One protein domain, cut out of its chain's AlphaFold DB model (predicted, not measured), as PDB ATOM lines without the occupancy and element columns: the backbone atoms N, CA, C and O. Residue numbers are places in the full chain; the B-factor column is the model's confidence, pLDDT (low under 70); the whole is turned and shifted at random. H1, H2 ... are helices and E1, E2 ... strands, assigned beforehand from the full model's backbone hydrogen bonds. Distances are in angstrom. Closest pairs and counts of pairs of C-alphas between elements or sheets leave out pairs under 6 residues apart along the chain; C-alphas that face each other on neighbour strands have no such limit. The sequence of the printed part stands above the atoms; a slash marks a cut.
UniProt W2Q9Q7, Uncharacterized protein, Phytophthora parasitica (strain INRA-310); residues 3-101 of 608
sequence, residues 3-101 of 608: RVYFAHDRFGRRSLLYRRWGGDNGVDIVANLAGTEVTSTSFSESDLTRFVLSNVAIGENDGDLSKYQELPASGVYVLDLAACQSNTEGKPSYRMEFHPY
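What this domain is: This is residues 3 to 101 of the 608 residues of an uncharacterized protein of Phytophthora parasitica (strain INRA-310) (UniProt W2Q9Q7). A single, strongly twisted sheet of five strands forms a wall, and a long loop leaves it after H2, bears short H3 far from the sheet and returns to E4. Short H2 lies over E5, H1 only grazes the sheet, and residues 23 to 29, of which 29 belongs to H1, stick out. The printed part has 99 residues, with five named strands and three named helices in the order E1 E2 H1 E3 H2 H3 E4 E5; the sheet's order is E2 E1 E4 E5 E3, all antiparallel. The class is mixed, helices and strands, with under half of the residues in named elements. The whole is only just compact, close to loose, with a radius of gyration of the C-alphas of 15.1 A and spans of 44 by 39 by 23 A.

Where its parts are: Find C-alpha 3 at (135.266, 352.336, 287.468); from there E1 runs through residues 3 to 8, 16.9 A. E2 follows at residues 15 to 20, 16.6 A, then H1 at residues 29 to 33, 6.5 A. Look next for E3, residues 39 to 44, 17.5 A, which leads straight into H2, residues 45 to 48, 5.1 A. H3, residues 62 to 65, 5.1 A, begins at C-alpha 62 (122.320, 381.411, 283.211). E4, residues 75 to 84, spans 23.4 A and bends by 69 degrees at residue 81. E5, residues 93 to 100, spans 23.2 A and ends at C-alpha 100 (147.731, 363.301, 282.797).

How they stand to each other: Start at the hairpin of E1 and E2, where N 5 and O 18 are 2.7 A apart. On E1's other side is E4, with N 77 and O 6 at 2.8 A. E4 and E5 form the second hairpin, with N 78 and O 97 at 2.8 A. E3 is an edge strand and the antiparallel neighbour of E5, with N 41 and O 96 at 2.9 A, within hydrogen-bond range. E3, H2 and H3, and E4 make a split strand-helix-strand unit, two strands running the same way with E5 between them, and its crossover is right-handed. H2 is on the sheet over E5, at a height over the sheet of 8.9 A on a local plane fitted to just 6 C-alphas; the closest C-alphas, of Glu 45 and Ser 93, are 6.5 A apart. H1 only grazes the sheet with its residues 30 to 33; C-alphas 30 and 76, its closest to E4, are 7.5 A apart. H3 is not on the sheet and is apart from H2. The O i to N i+4 pair of H1 is within hydrogen-bond range; H2 and H3 are too short for such a pair.

The domain as a whole: The two C-alphas farthest apart, of Asn 25 and Asn 61, are 46.3 A apart. The printed part has no cut, and H2 to H3 is the long link. Mean pLDDT of the printed part is 74.6; look for values under 70 at residues 21 to 37, 55 to 62, 65 to 66 and 83 to 91.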
ATOM      1  N   ARG A   3     134.576 351.098 287.870       82.75
ATOM      2  CA  ARG A   3     135.266 352.336 287.468       82.75
ATOM      3  C   ARG A   3     134.601 352.974 286.258       82.75
ATOM      4  O   ARG A   3     134.231 352.268 285.314       82.75
ATOM      5  N   VAL A   4     134.461 354.294 286.297       85.19
ATOM      6  CA  VAL A   4     134.013 355.121 285.172       85.19
ATOM      7  C   VAL A   4     135.174 356.004 284.742       85.19
ATOM      8  O   VAL A   4     135.717 356.754 285.539       85.19
ATOM      9  N   TYR A   5     135.548 355.899 283.479       86.62
ATOM     10  CA  TYR A   5     136.629 356.631 282.847       86.62
ATOM     11  C   TYR A   5     136.032 357.710 281.958       86.62
ATOM     12  O   TYR A   5     135.152 357.413 281.145       86.62
ATOM     13  N   PHE A   6     136.508 358.940 282.092       88.75
ATOM     14  CA  PHE A   6     136.063 360.048 281.262       88.75
ATOM     15  C   PHE A   6     137.208 361.012 280.972       88.75
ATOM     16  O   PHE A   6     138.097 361.214 281.793       88.75
ATOM     17  N   ALA A   7     137.233 361.557 279.764       88.50
ATOM     18  CA  ALA A   7     138.305 362.432 279.301       88.50
ATOM     19  C   ALA A   7     137.855 363.194 278.058       88.50
ATOM     20  O   ALA A   7     136.899 362.792 277.397       88.50
ATOM     21  N   HIS A   8     138.619 364.207 277.671       87.38
ATOM     22  CA  HIS A   8     138.718 364.573 276.262       87.38
ATOM     23  C   HIS A   8     140.033 364.066 275.696       87.38
ATOM     24  O   HIS A   8     141.004 363.997 276.446       87.38
ATOM     25  N   ASP A   9     140.116 363.774 274.395       86.81
ATOM     26  CA  ASP A   9     141.431 363.586 273.768       86.81
ATOM     27  C   ASP A   9     142.326 364.824 273.973       86.81
ATOM     28  O   ASP A   9     141.831 365.900 274.302       86.81
ATOM     29  N   ARG A  10     143.639 364.687 273.754       86.50
ATOM     30  CA  ARG A  10     144.653 365.713 274.069       86.50
ATOM     31  C   ARG A  10     144.346 367.120 273.541       86.50
ATOM     32  O   ARG A  10     144.824 368.096 274.114       86.50
ATOM     33  N   PHE A  11     143.584 367.245 272.459       89.62
ATOM     34  CA  PHE A  11     143.223 368.546 271.902       89.62
ATOM     35  C   PHE A  11     141.770 368.938 272.157       89.62
ATOM     36  O   PHE A  11     141.387 370.023 271.752       89.62
ATOM     37  N   GLY A  12     140.957 368.124 272.832       86.19
ATOM     38  CA  GLY A  12     139.554 368.455 273.085       86.19
ATOM     39  C   GLY A  12     138.612 368.177 271.919       86.19
ATOM     40  O   GLY A  12     137.570 368.813 271.839       86.19
ATOM     41  N   ARG A  13     138.978 367.296 270.979       84.75
ATOM     42  CA  ARG A  13     138.193 367.034 269.754       84.75
ATOM     43  C   ARG A  13     137.094 365.993 269.983       84.75
ATOM     44  O   ARG A  13     136.129 365.957 269.236       84.75
ATOM     45  N   ARG A  14     137.273 365.091 270.950       78.31
ATOM     46  CA  ARG A  14     136.355 363.995 271.282       78.31
ATOM     47  C   ARG A  14     136.299 363.778 272.778       78.31
ATOM     48  O   ARG A  14     137.327 363.855 273.451       78.31
ATOM     49  N   SER A  15     135.117 363.426 273.264       82.81
ATOM     50  CA  SER A  15     134.909 362.948 274.630       82.81
ATOM     51  C   SER A  15     135.044 361.424 274.690       82.81
ATOM     52  O   SER A  15     134.573 360.703 273.809       82.81
ATOM     53  N   LEU A  16     135.662 360.932 275.756       81.94
ATOM     54  CA  LEU A  16     135.683 359.534 276.164       81.94
ATOM     55  C   LEU A  16     134.731 359.372 277.348       81.94
ATOM     56  O   LEU A  16     134.827 360.121 278.317       81.94
ATOM     57  N   LEU A  17     133.861 358.365 277.292       85.38
ATOM     58  CA  LEU A  17     133.134 357.847 278.448       85.38
ATOM     59  C   LEU A  17     133.141 356.322 278.368       85.38
ATOM     60  O   LEU A  17     132.565 355.736 277.454       85.38
ATOM     61  N   TYR A  18     133.814 355.675 279.312       82.38
ATOM     62  CA  TYR A  18     133.974 354.227 279.343       82.38
ATOM     63  C   TYR A  18     133.736 353.692 280.752       82.38
ATOM     64  O   TYR A  18     134.207 354.254 281.733       82.38
ATOM     65  N   ARG A  19     133.005 352.583 280.878       80.12
ATOM     66  CA  ARG A  19     132.710 351.955 282.171       80.12
ATOM     67  C   ARG A  19     133.227 350.526 282.180       80.12
ATOM     68  O   ARG A  19     132.820 349.725 281.344       80.12
ATOM     69  N   ARG A  20     134.052 350.186 283.173       72.75
ATOM     70  CA  ARG A  20     134.558 348.822 283.389       72.75
ATOM     71  C   ARG A  20     133.809 348.151 284.541       72.75
ATOM     72  O   ARG A  20     133.724 348.705 285.639       72.75
ATOM     73  N   TRP A  21     133.290 346.951 284.289       67.12
ATOM     74  CA  TRP A  21     132.730 346.045 285.298       67.12
ATOM     75  C   TRP A  21     133.689 344.869 285.539       67.12
ATOM     76  O   TRP A  21     134.261 344.343 284.592       67.12
ATOM     77  N   GLY A  22     133.823 344.414 286.790       60.47
ATOM     78  CA  GLY A  22     134.491 343.138 287.105       60.47
ATOM     79  C   GLY A  22     136.003 343.214 287.357       60.47
ATOM     80  O   GLY A  22     136.590 344.296 287.356       60.47
ATOM     81  N   GLY A  23     136.596 342.070 287.719       51.31
ATOM     82  CA  GLY A  23     137.954 341.907 288.263       51.31
ATOM     83  C   GLY A  23     138.878 341.078 287.377       51.31
ATOM     84  O   GLY A  23     139.535 340.172 287.872       51.31
ATOM     85  N   ASP A  24     138.905 341.363 286.078       51.16
ATOM     86  CA  ASP A  24     139.881 340.731 285.196       51.16
ATOM     87  C   ASP A  24     141.219 341.477 285.303       51.16
ATOM     88  O   ASP A  24     141.248 342.695 285.104       51.16
ATOM     89  N   ASN A  25     142.312 340.764 285.601       50.69
ATOM     90  CA  ASN A  25     143.691 341.279 285.713       50.69
ATOM     91  C   ASN A  25     144.281 341.731 284.355       50.69
ATOM     92  O   ASN A  25     145.493 341.880 284.207       50.69
ATOM     93  N   GLY A  26     143.435 341.930 283.343       52.09
ATOM     94  CA  GLY A  26     143.823 342.467 282.048       52.09
ATOM     95  C   GLY A  26     144.330 343.901 282.174       52.09
ATOM     96  O   GLY A  26     143.700 344.720 282.858       52.09
ATOM     97  N   VAL A  27     145.451 344.155 281.487       53.72
ATOM     98  CA  VAL A  27     146.153 345.437 281.308       53.72
ATOM     99  C   VAL A  27     145.184 346.607 281.450       53.72
ATOM    100  O   VAL A  27     144.206 346.704 280.704       53.72
ATOM    101  N   ASP A  28     145.416 347.474 282.438       61.22
ATOM    102  CA  ASP A  28     144.625 348.691 282.571       61.22
ATOM    103  C   ASP A  28     144.834 349.520 281.301       61.22
ATOM    104  O   ASP A  28     145.920 350.043 281.064       61.22
ATOM    105  N   ILE A  29     143.807 349.601 280.453       58.44
ATOM    106  CA  ILE A  29     143.820 350.404 279.224       58.44
ATOM    107  C   ILE A  29     144.264 351.846 279.530       58.44
ATOM    108  O   ILE A  29     144.885 352.484 278.684       58.44
ATOM    109  N   VAL A  30     144.026 352.335 280.755       58.78
ATOM    110  CA  VAL A  30     144.485 353.654 281.205       58.78
ATOM    111  C   VAL A  30     145.984 353.728 281.448       58.78
ATOM    112  O   VAL A  30     146.565 354.749 281.106       58.78
ATOM    113  N   ALA A  31     146.639 352.658 281.903       56.31
ATOM    114  CA  ALA A  31     148.098 352.636 282.043       56.31
ATOM    115  C   ALA A  31     148.826 352.801 280.693       56.31
ATOM    116  O   ALA A  31     149.968 353.246 280.662       56.31
ATOM    117  N   ASN A  32     148.160 352.477 279.577       58.97
ATOM    118  CA  ASN A  32     148.690 352.696 278.228       58.97
ATOM    119  C   ASN A  32     148.315 354.066 277.632       58.97
ATOM    120  O   ASN A  32     148.968 354.517 276.693       58.97
ATOM    121  N   LEU A  33     147.246 354.707 278.119       57.72
ATOM    122  CA  LEU A  33     146.726 355.974 277.582       57.72
ATOM    123  C   LEU A  33     147.161 357.202 278.387       57.72
ATOM    124  O   LEU A  33     147.156 358.314 277.857       57.72
ATOM    125  N   ALA A  34     147.513 357.013 279.653       59.00
ATOM    126  CA  ALA A  34     147.831 358.081 280.575       59.00
ATOM    127  C   ALA A  34     149.214 357.873 281.210       59.00
ATOM    128  O   ALA A  34     149.728 356.759 281.272       59.00
ATOM    129  N   GLY A  35     149.863 358.972 281.595       59.22
ATOM    130  CA  GLY A  35     151.203 358.967 282.173       59.22
ATOM    131  C   GLY A  35     151.271 358.250 283.524       59.22
ATOM    132  O   GLY A  35     150.260 357.901 284.121       59.22
ATOM    133  N   THR A  36     152.490 358.052 284.025       59.22
ATOM    134  CA  THR A  36     152.753 357.325 285.281       59.22
ATOM    135  C   THR A  36     152.394 358.106 286.547       59.22
ATOM    136  O   THR A  36     152.396 357.536 287.635       59.22
ATOM    137  N   GLU A  37     152.133 359.409 286.436       63.09
ATOM    138  CA  GLU A  37     151.770 360.264 287.566       63.09
ATOM    139  C   GLU A  37     150.259 360.218 287.806       63.09
ATOM    140  O   GLU A  37     149.480 360.419 286.883       63.09
ATOM    141  N   VAL A  38     149.833 359.983 289.047       77.19
ATOM    142  CA  VAL A  38     148.410 359.929 289.409       77.19
ATOM    143  C   VAL A  38     148.162 360.867 290.577       77.19
ATOM    144  O   VAL A  38     148.807 360.754 291.619       77.19
ATOM    145  N   THR A  39     147.204 361.778 290.424       80.12
ATOM    146  CA  THR A  39     146.652 362.538 291.552       80.12
ATOM    147  C   THR A  39     145.270 362.001 291.894       80.12
ATOM    148  O   THR A  39     144.530 361.559 291.017       80.12
ATOM    149  N   SER A  40     144.911 361.991 293.179       81.62
ATOM    150  CA  SER A  40     143.610 361.486 293.624       81.62
ATOM    151  C   SER A  40     142.935 362.439 294.598       81.62
ATOM    152  O   SER A  40     143.583 362.963 295.504       81.62
ATOM    153  N   THR A  41     141.625 362.608 294.457       82.31
ATOM    154  CA  THR A  41     140.781 363.388 295.366       82.31
ATOM    155  C   THR A  41     139.624 362.523 295.855       82.31
ATOM    156  O   THR A  41     139.008 361.805 295.064       82.31
ATOM    157  N   SER A  42     139.335 362.578 297.154       82.19
ATOM    158  CA  SER A  42     138.221 361.845 297.768       82.19
ATOM    159  C   SER A  42     137.014 362.756 297.978       82.19
ATOM    160  O   SER A  42     137.187 363.940 298.260       82.19
ATOM    161  N   PHE A  43     135.804 362.215 297.872       82.50
ATOM    162  CA  PHE A  43     134.557 362.969 298.046       82.50
ATOM    163  C   PHE A  43     133.457 362.115 298.692       82.50
ATOM    164  O   PHE A  43     133.560 360.885 298.782       82.50
ATOM    165  N   SER A  44     132.422 362.791 299.194       82.31
ATOM    166  CA  SER A  44     131.326 362.168 299.938       82.31
ATOM    167  C   SER A  44     130.264 361.553 299.018       82.31
ATOM    168  O   SER A  44     130.176 361.863 297.831       82.31
ATOM    169  N   GLU A  45     129.394 360.714 299.575       80.31
ATOM    170  CA  GLU A  45     128.234 360.174 298.854       80.31
ATOM    171  C   GLU A  45     127.273 361.263 298.341       80.31
ATOM    172  O   GLU A  45     126.756 361.169 297.225       80.31
ATOM    173  N   SER A  46     127.085 362.344 299.105       80.69
ATOM    174  CA  SER A  46     126.283 363.492 298.664       80.69
ATOM    175  C   SER A  46     126.892 364.229 297.470       80.69
ATOM    176  O   SER A  46     126.150 364.772 296.658       80.69
ATOM    177  N   ASP A  47     128.219 364.230 297.327       78.88
ATOM    178  CA  ASP A  47     128.877 364.830 296.161       78.88
ATOM    179  C   ASP A  47     128.721 363.933 294.929       78.88
ATOM    180  O   ASP A  47     128.437 364.423 293.836       78.88
ATOM    181  N   LEU A  48     128.821 362.609 295.109       79.38
ATOM    182  CA  LEU A  48     128.655 361.639 294.022       79.38
ATOM    183  C   LEU A  48     127.261 361.716 293.388       79.38
ATOM    184  O   LEU A  48     127.132 361.682 292.168       79.38
ATOM    185  N   THR A  49     126.216 361.839 294.208       79.69
ATOM    186  CA  THR A  49     124.824 361.946 293.728       79.69
ATOM    187  C   THR A  49     124.540 363.229 292.941       79.69
ATOM    188  O   THR A  49     123.546 363.291 292.222       79.69
ATOM    189  N   ARG A  50     125.417 364.235 293.036       79.12
ATOM    190  CA  ARG A  50     125.341 365.497 292.283       79.12
ATOM    191  C   ARG A  50     126.241 365.515 291.046       79.12
ATOM    192  O   ARG A  50     126.205 366.485 290.292       79.12
ATOM    193  N   PHE A  51     127.055 364.481 290.830       80.19
ATOM    194  CA  PHE A  51     127.962 364.413 289.692       80.19
ATOM    195  C   PHE A  51     127.187 364.165 288.393       80.19
ATOM    196  O   PHE A  51     126.536 363.133 288.225       80.19
ATOM    197  N   VAL A  52     127.301 365.100 287.450       80.25
ATOM    198  CA  VAL A  52     126.708 365.003 286.114       80.25
ATOM    199  C   VAL A  52     127.813 365.174 285.080       80.25
ATOM    200  O   VAL A  52     128.504 366.190 285.067       80.25
ATOM    201  N   LEU A  53     127.957 364.190 284.191       80.56
ATOM    202  CA  LEU A  53     128.822 364.289 283.020       80.56
ATOM    203  C   LEU A  53     127.947 364.504 281.783       80.56
ATOM    204  O   LEU A  53     127.165 363.628 281.419       80.56
ATOM    205  N   SER A  54     128.088 365.661 281.142       74.81
ATOM    206  CA  SER A  54     127.352 366.000 279.924       74.81
ATOM    207  C   SER A  54     128.246 366.742 278.935       74.81
ATOM    208  O   SER A  54     129.084 367.545 279.337       74.81
ATOM    209  N   ASN A  55     128.028 366.505 277.638       66.31
ATOM    210  CA  ASN A  55     128.630 367.304 276.566       66.31
ATOM    211  C   ASN A  55     127.866 368.624 276.330       66.31
ATOM    212  O   ASN A  55     128.420 369.561 275.760       66.31
ATOM    213  N   VAL A  56     126.605 368.720 276.766       65.31
ATOM    214  CA  VAL A  56     125.772 369.929 276.648       65.31
ATOM    215  C   VAL A  56     125.203 370.276 278.018       65.31
ATOM    216  O   VAL A  56     124.559 369.447 278.662       65.31
ATOM    217  N   ALA A  57     125.448 371.498 278.475       66.75
ATOM    218  CA  ALA A  57     124.815 372.024 279.673       66.75
ATOM    219  C   ALA A  57     123.435 372.571 279.289       66.75
ATOM    220  O   ALA A  57     123.343 373.453 278.441       66.75
ATOM    221  N   ILE A  58     122.375 372.034 279.892       65.12
ATOM    222  CA  ILE A  58     121.013 372.556 279.754       65.12
ATOM    223  C   ILE A  58     120.605 373.054 281.138       65.12
ATOM    224  O   ILE A  58     120.681 372.304 282.113       65.12
ATOM    225  N   GLY A  59     120.232 374.325 281.228       63.94
ATOM    226  CA  GLY A  59     119.755 374.970 282.447       63.94
ATOM    227  C   GLY A  59     118.567 375.865 282.121       63.94
ATOM    228  O   GLY A  59     118.449 376.331 280.990       63.94
ATOM    229  N   GLU A  60     117.684 376.089 283.095       64.62
ATOM    230  CA  GLU A  60     116.520 376.974 282.921       64.62
ATOM    231  C   GLU A  60     116.928 378.456 282.881       64.62
ATOM    232  O   GLU A  60     116.204 379.289 282.344       64.62
ATOM    233  N   ASN A  61     118.097 378.793 283.438       69.69
ATOM    234  CA  ASN A  61     118.675 380.135 283.444       69.69
ATOM    235  C   ASN A  61     120.219 380.093 283.442       69.69
ATOM    236  O   ASN A  61     120.838 379.056 283.700       69.69
ATOM    237  N   ASP A  62     120.853 381.249 283.214       65.44
ATOM    238  CA  ASP A  62     122.320 381.411 283.211       65.44
ATOM    239  C   ASP A  62     122.991 380.961 284.522       65.44
ATOM    240  O   ASP A  62     124.134 380.489 284.527       65.44
ATOM    241  N   GLY A  63     122.279 381.082 285.647       73.00
ATOM    242  CA  GLY A  63     122.757 380.657 286.959       73.00
ATOM    243  C   GLY A  63     123.009 379.152 287.030       73.00
ATOM    244  O   GLY A  63     123.986 378.723 287.646       73.00
ATOM    245  N   ASP A  64     122.195 378.347 286.350       70.00
ATOM    246  CA  ASP A  64     122.368 376.896 286.289       70.00
ATOM    247  C   ASP A  64     123.488 376.478 285.337       70.00
ATOM    248  O   ASP A  64     124.266 375.579 285.663       70.00
ATOM    249  N   LEU A  65     123.642 377.176 284.209       67.69
ATOM    250  CA  LEU A  65     124.727 376.926 283.256       67.69
ATOM    251  C   LEU A  65     126.105 377.252 283.849       67.69
ATOM    252  O   LEU A  65     127.071 376.538 283.586       67.69
ATOM    253  N   SER A  66     126.192 378.271 284.711       67.94
ATOM    254  CA  SER A  66     127.444 378.677 285.371       67.94
ATOM    255  C   SER A  66     128.045 377.616 286.306       67.94
ATOM    256  O   SER A  66     129.223 377.697 286.658       67.94
ATOM    257  N   LYS A  67     127.252 376.607 286.694       74.12
ATOM    258  CA  LYS A  67     127.686 375.492 287.548       74.12
ATOM    259  C   LYS A  67     128.418 374.401 286.763       74.12
ATOM    260  O   LYS A  67     129.116 373.592 287.369       74.12
ATOM    261  N   TYR A  68     128.268 374.363 285.438       76.56
ATOM    262  CA  TYR A  68     128.960 373.390 284.601       76.56
ATOM    263  C   TYR A  68     130.403 373.828 284.358       76.56
ATOM    264  O   TYR A  68     130.677 374.942 283.912       76.56
ATOM    265  N   GLN A  69     131.337 372.915 284.610       76.81
ATOM    266  CA  GLN A  69     132.744 373.109 284.296       76.81
ATOM    267  C   GLN A  69     133.132 372.231 283.112       76.81
ATOM    268  O   GLN A  69     132.920 371.020 283.124       76.81
ATOM    269  N   GLU A  70     133.735 372.843 282.096       80.62
ATOM    270  CA  GLU A  70     134.299 372.096 280.977       80.62
ATOM    271  C   GLU A  70     135.526 371.304 281.439       80.62
ATOM    272  O   GLU A  70     136.424 371.848 282.097       80.62
ATOM    273  N   LEU A  71     135.551 370.017 281.100       84.81
ATOM    274  CA  LEU A  71     136.609 369.108 281.506       84.81
ATOM    275  C   LEU A  71     137.904 369.426 280.734       84.81
ATOM    276  O   LEU A  71     137.884 369.469 279.506       84.81
ATOM    277  N   PRO A  72     139.048 369.625 281.408       87.25
ATOM    278  CA  PRO A  72     140.316 369.845 280.724       87.25
ATOM    279  C   PRO A  72     140.751 368.690 279.816       87.25
ATOM    280  O   PRO A  72     140.723 367.521 280.202       87.25
ATOM    281  N   ALA A  73     141.272 369.030 278.635       89.25
ATOM    282  CA  ALA A  73     141.909 368.098 277.698       89.25
ATOM    283  C   ALA A  73     143.348 367.714 278.116       89.25
ATOM    284  O   ALA A  73     144.265 367.664 277.298       89.25
ATOM    285  N   SER A  74     143.575 367.489 279.413       88.38
ATOM    286  CA  SER A  74     144.910 367.281 279.992       88.38
ATOM    287  C   SER A  74     145.194 365.844 280.412       88.38
ATOM    288  O   SER A  74     146.343 365.537 280.721       88.38
ATOM    289  N   GLY A  75     144.194 364.966 280.433       88.75
ATOM    290  CA  GLY A  75     144.366 363.581 280.852       88.75
ATOM    291  C   GLY A  75     143.057 362.815 280.975       88.75
ATOM    292  O   GLY A  75     141.997 363.294 280.571       88.75
ATOM    293  N   VAL A  76     143.153 361.623 281.554       87.81
ATOM    294  CA  VAL A  76     142.038 360.716 281.817       87.81
ATOM    295  C   VAL A  76     141.632 360.805 283.281       87.81
ATOM    296  O   VAL A  76     142.461 360.665 284.178       87.81
ATOM    297  N   TYR A  77     140.342 361.007 283.520       87.56
ATOM    298  CA  TYR A  77     139.743 361.002 284.845       87.56
ATOM    299  C   TYR A  77     139.104 359.640 285.111       87.56
ATOM    300  O   TYR A  77     138.465 359.058 284.230       87.56
ATOM    301  N   VAL A  78     139.270 359.127 286.327       86.69
ATOM    302  CA  VAL A  78     138.738 357.830 286.751       86.69
ATOM    303  C   VAL A  78     137.946 358.014 288.028       86.69
ATOM    304  O   VAL A  78     138.493 358.356 289.068       86.69
ATOM    305  N   LEU A  79     136.649 357.761 287.953       86.25
ATOM    306  CA  LEU A  79     135.746 357.734 289.087       86.25
ATOM    307  C   LEU A  79     135.623 356.293 289.593       86.25
ATOM    308  O   LEU A  79     135.046 355.439 288.909       86.25
ATOM    309  N   ASP A  80     136.167 356.017 290.778       82.00
ATOM    310  CA  ASP A  80     135.995 354.729 291.450       82.00
ATOM    311  C   ASP A  80     134.694 354.731 292.261       82.00
ATOM    312  O   ASP A  80     134.538 355.452 293.247       82.00
ATOM    313  N   LEU A  81     133.742 353.913 291.813       79.94
ATOM    314  CA  LEU A  81     132.436 353.728 292.442       79.94
ATOM    315  C   LEU A  81     132.461 352.629 293.514       79.94
ATOM    316  O   LEU A  81     131.419 352.317 294.093       79.94
ATOM    317  N   ALA A  82     133.608 351.985 293.755       77.38
ATOM    318  CA  ALA A  82     133.784 351.155 294.935       77.38
ATOM    319  C   ALA A  82     134.074 352.065 296.136       77.38
ATOM    320  O   ALA A  82     135.113 352.720 296.191       77.38
ATOM    321  N   ALA A  83     133.154 352.107 297.102       64.25
ATOM    322  CA  ALA A  83     133.368 352.843 298.341       64.25
ATOM    323  C   ALA A  83     134.636 352.329 299.050       64.25
ATOM    324  O   ALA A  83     134.757 351.132 299.328       64.25
ATOM    325  N   CYS A  84     135.578 353.225 299.347       63.56
ATOM    326  CA  CYS A  84     136.676 352.933 300.265       63.56
ATOM    327  C   CYS A  84     136.116 352.877 301.696       63.56
ATOM    328  O   CYS A  84     135.251 353.680 302.053       63.56
ATOM    329  N   GLN A  85     136.579 351.922 302.512       57.31
ATOM    330  CA  GLN A  85     136.098 351.777 303.889       57.31
ATOM    331  C   GLN A  85     136.380 353.037 304.719       57.31
ATOM    332  O   GLN A  85     137.512 353.507 304.781       57.31
ATOM    333  N   SER A  86     135.293 353.535 305.318       53.47
ATOM    334  CA  SER A  86     135.152 354.487 306.425       53.47
ATOM    335  C   SER A  86     136.279 355.503 306.638       53.47
ATOM    336  O   SER A  86     137.317 355.201 307.230       53.47
ATOM    337  N   ASN A  87     135.973 356.771 306.353       55.19
ATOM    338  CA  ASN A  87     136.538 357.872 307.139       55.19
ATOM    339  C   ASN A  87     136.146 357.655 308.623       55.19
ATOM    340  O   ASN A  87     135.224 356.889 308.902       55.19
ATOM    341  N   THR A  88     136.778 358.338 309.579       56.28
ATOM    342  CA  THR A  88     136.572 358.182 311.042       56.28
ATOM    343  C   THR A  88     135.109 358.249 311.543       56.28
ATOM    344  O   THR A  88     134.856 357.938 312.701       56.28
ATOM    345  N   GLU A  89     134.145 358.601 310.683       61.16
ATOM    346  CA  GLU A  89     132.692 358.658 310.926       61.16
ATOM    347  C   GLU A  89     131.860 357.502 310.311       61.16
ATOM    348  O   GLU A  89     130.634 357.535 310.383       61.16
ATOM    349  N   GLY A  90     132.459 356.505 309.646       64.31
ATOM    350  CA  GLY A  90     131.718 355.357 309.085       64.31
ATOM    351  C   GLY A  90     130.934 355.615 307.785       64.31
ATOM    352  O   GLY A  90     130.267 354.709 307.289       64.31
ATOM    353  N   LYS A  91     131.023 356.814 307.195       67.25
ATOM    354  CA  LYS A  91     130.384 357.146 305.905       67.25
ATOM    355  C   LYS A  91     131.198 356.619 304.706       67.25
ATOM    356  O   LYS A  91     132.432 356.669 304.763       67.25
ATOM    357  N   PRO A  92     130.545 356.151 303.621       73.62
ATOM    358  CA  PRO A  92     131.233 355.725 302.405       73.62
ATOM    359  C   PRO A  92     131.937 356.911 301.731       73.62
ATOM    360  O   PRO A  92     131.378 358.004 301.612       73.62
ATOM    361  N   SER A  93     133.173 356.680 301.292       79.00
ATOM    362  CA  SER A  93     134.015 357.660 300.604       79.00
ATOM    363  C   SER A  93     134.384 357.132 299.224       79.00
ATOM    364  O   SER A  93     134.708 355.950 299.070       79.00
ATOM    365  N   TYR A  94     134.330 358.001 298.223       84.19
ATOM    366  CA  TYR A  94     134.620 357.675 296.830       84.19
ATOM    367  C   TYR A  94     135.873 358.418 296.371       84.19
ATOM    368  O   TYR A  94     136.258 359.424 296.968       84.19
ATOM    369  N   ARG A  95     136.522 357.917 295.316       84.19
ATOM    370  CA  ARG A  95     137.796 358.453 294.823       84.19
ATOM    371  C   ARG A  95     137.700 358.816 293.350       84.19
ATOM    372  O   ARG A  95     137.186 358.041 292.548       84.19
ATOM    373  N   MET A  96     138.245 359.976 293.005       85.44
ATOM    374  CA  MET A  96     138.489 360.392 291.632       85.44
ATOM    375  C   MET A  96     139.994 360.477 291.426       85.44
ATOM    376  O   MET A  96     140.686 361.156 292.180       85.44
ATOM    377  N   GLU A  97     140.498 359.768 290.427       86.62
ATOM    378  CA  GLU A  97     141.896 359.789 290.014       86.62
ATOM    379  C   GLU A  97     142.028 360.597 288.724       86.62
ATOM    380  O   GLU A  97     141.154 360.543 287.858       86.62
ATOM    381  N   PHE A  98     143.126 361.327 288.581       86.81
ATOM    382  CA  PHE A  98     143.492 362.020 287.357       86.81
ATOM    383  C   PHE A  98     144.848 361.517 286.876       86.81
ATOM    384  O   PHE A  98     145.831 361.533 287.619       86.81
ATOM    385  N   HIS A  99     144.876 361.085 285.618       87.25
ATOM    386  CA  HIS A  99     146.046 360.547 284.945       87.25
ATOM    387  C   HIS A  99     146.382 361.468 283.753       87.25
ATOM    388  O   HIS A  99     145.669 361.439 282.745       87.25
ATOM    389  N   PRO A 100     147.413 362.327 283.833       87.56
ATOM    390  CA  PRO A 100     147.731 363.301 282.797       87.56
ATOM    391  C   PRO A 100     148.225 362.617 281.520       87.56
ATOM    392  O   PRO A 100     148.879 361.576 281.561       87.56
ATOM    393  N   TYR A 101     147.964 363.218 280.362       87.06
ATOM    394  CA  TYR A 101     148.543 362.742 279.110       87.06
ATOM    395  C   TYR A 101     150.062 362.899 279.118       87.06
ATOM    396  O   TYR A 101     150.585 363.946 279.501       87.06
TER     397      TYR A 101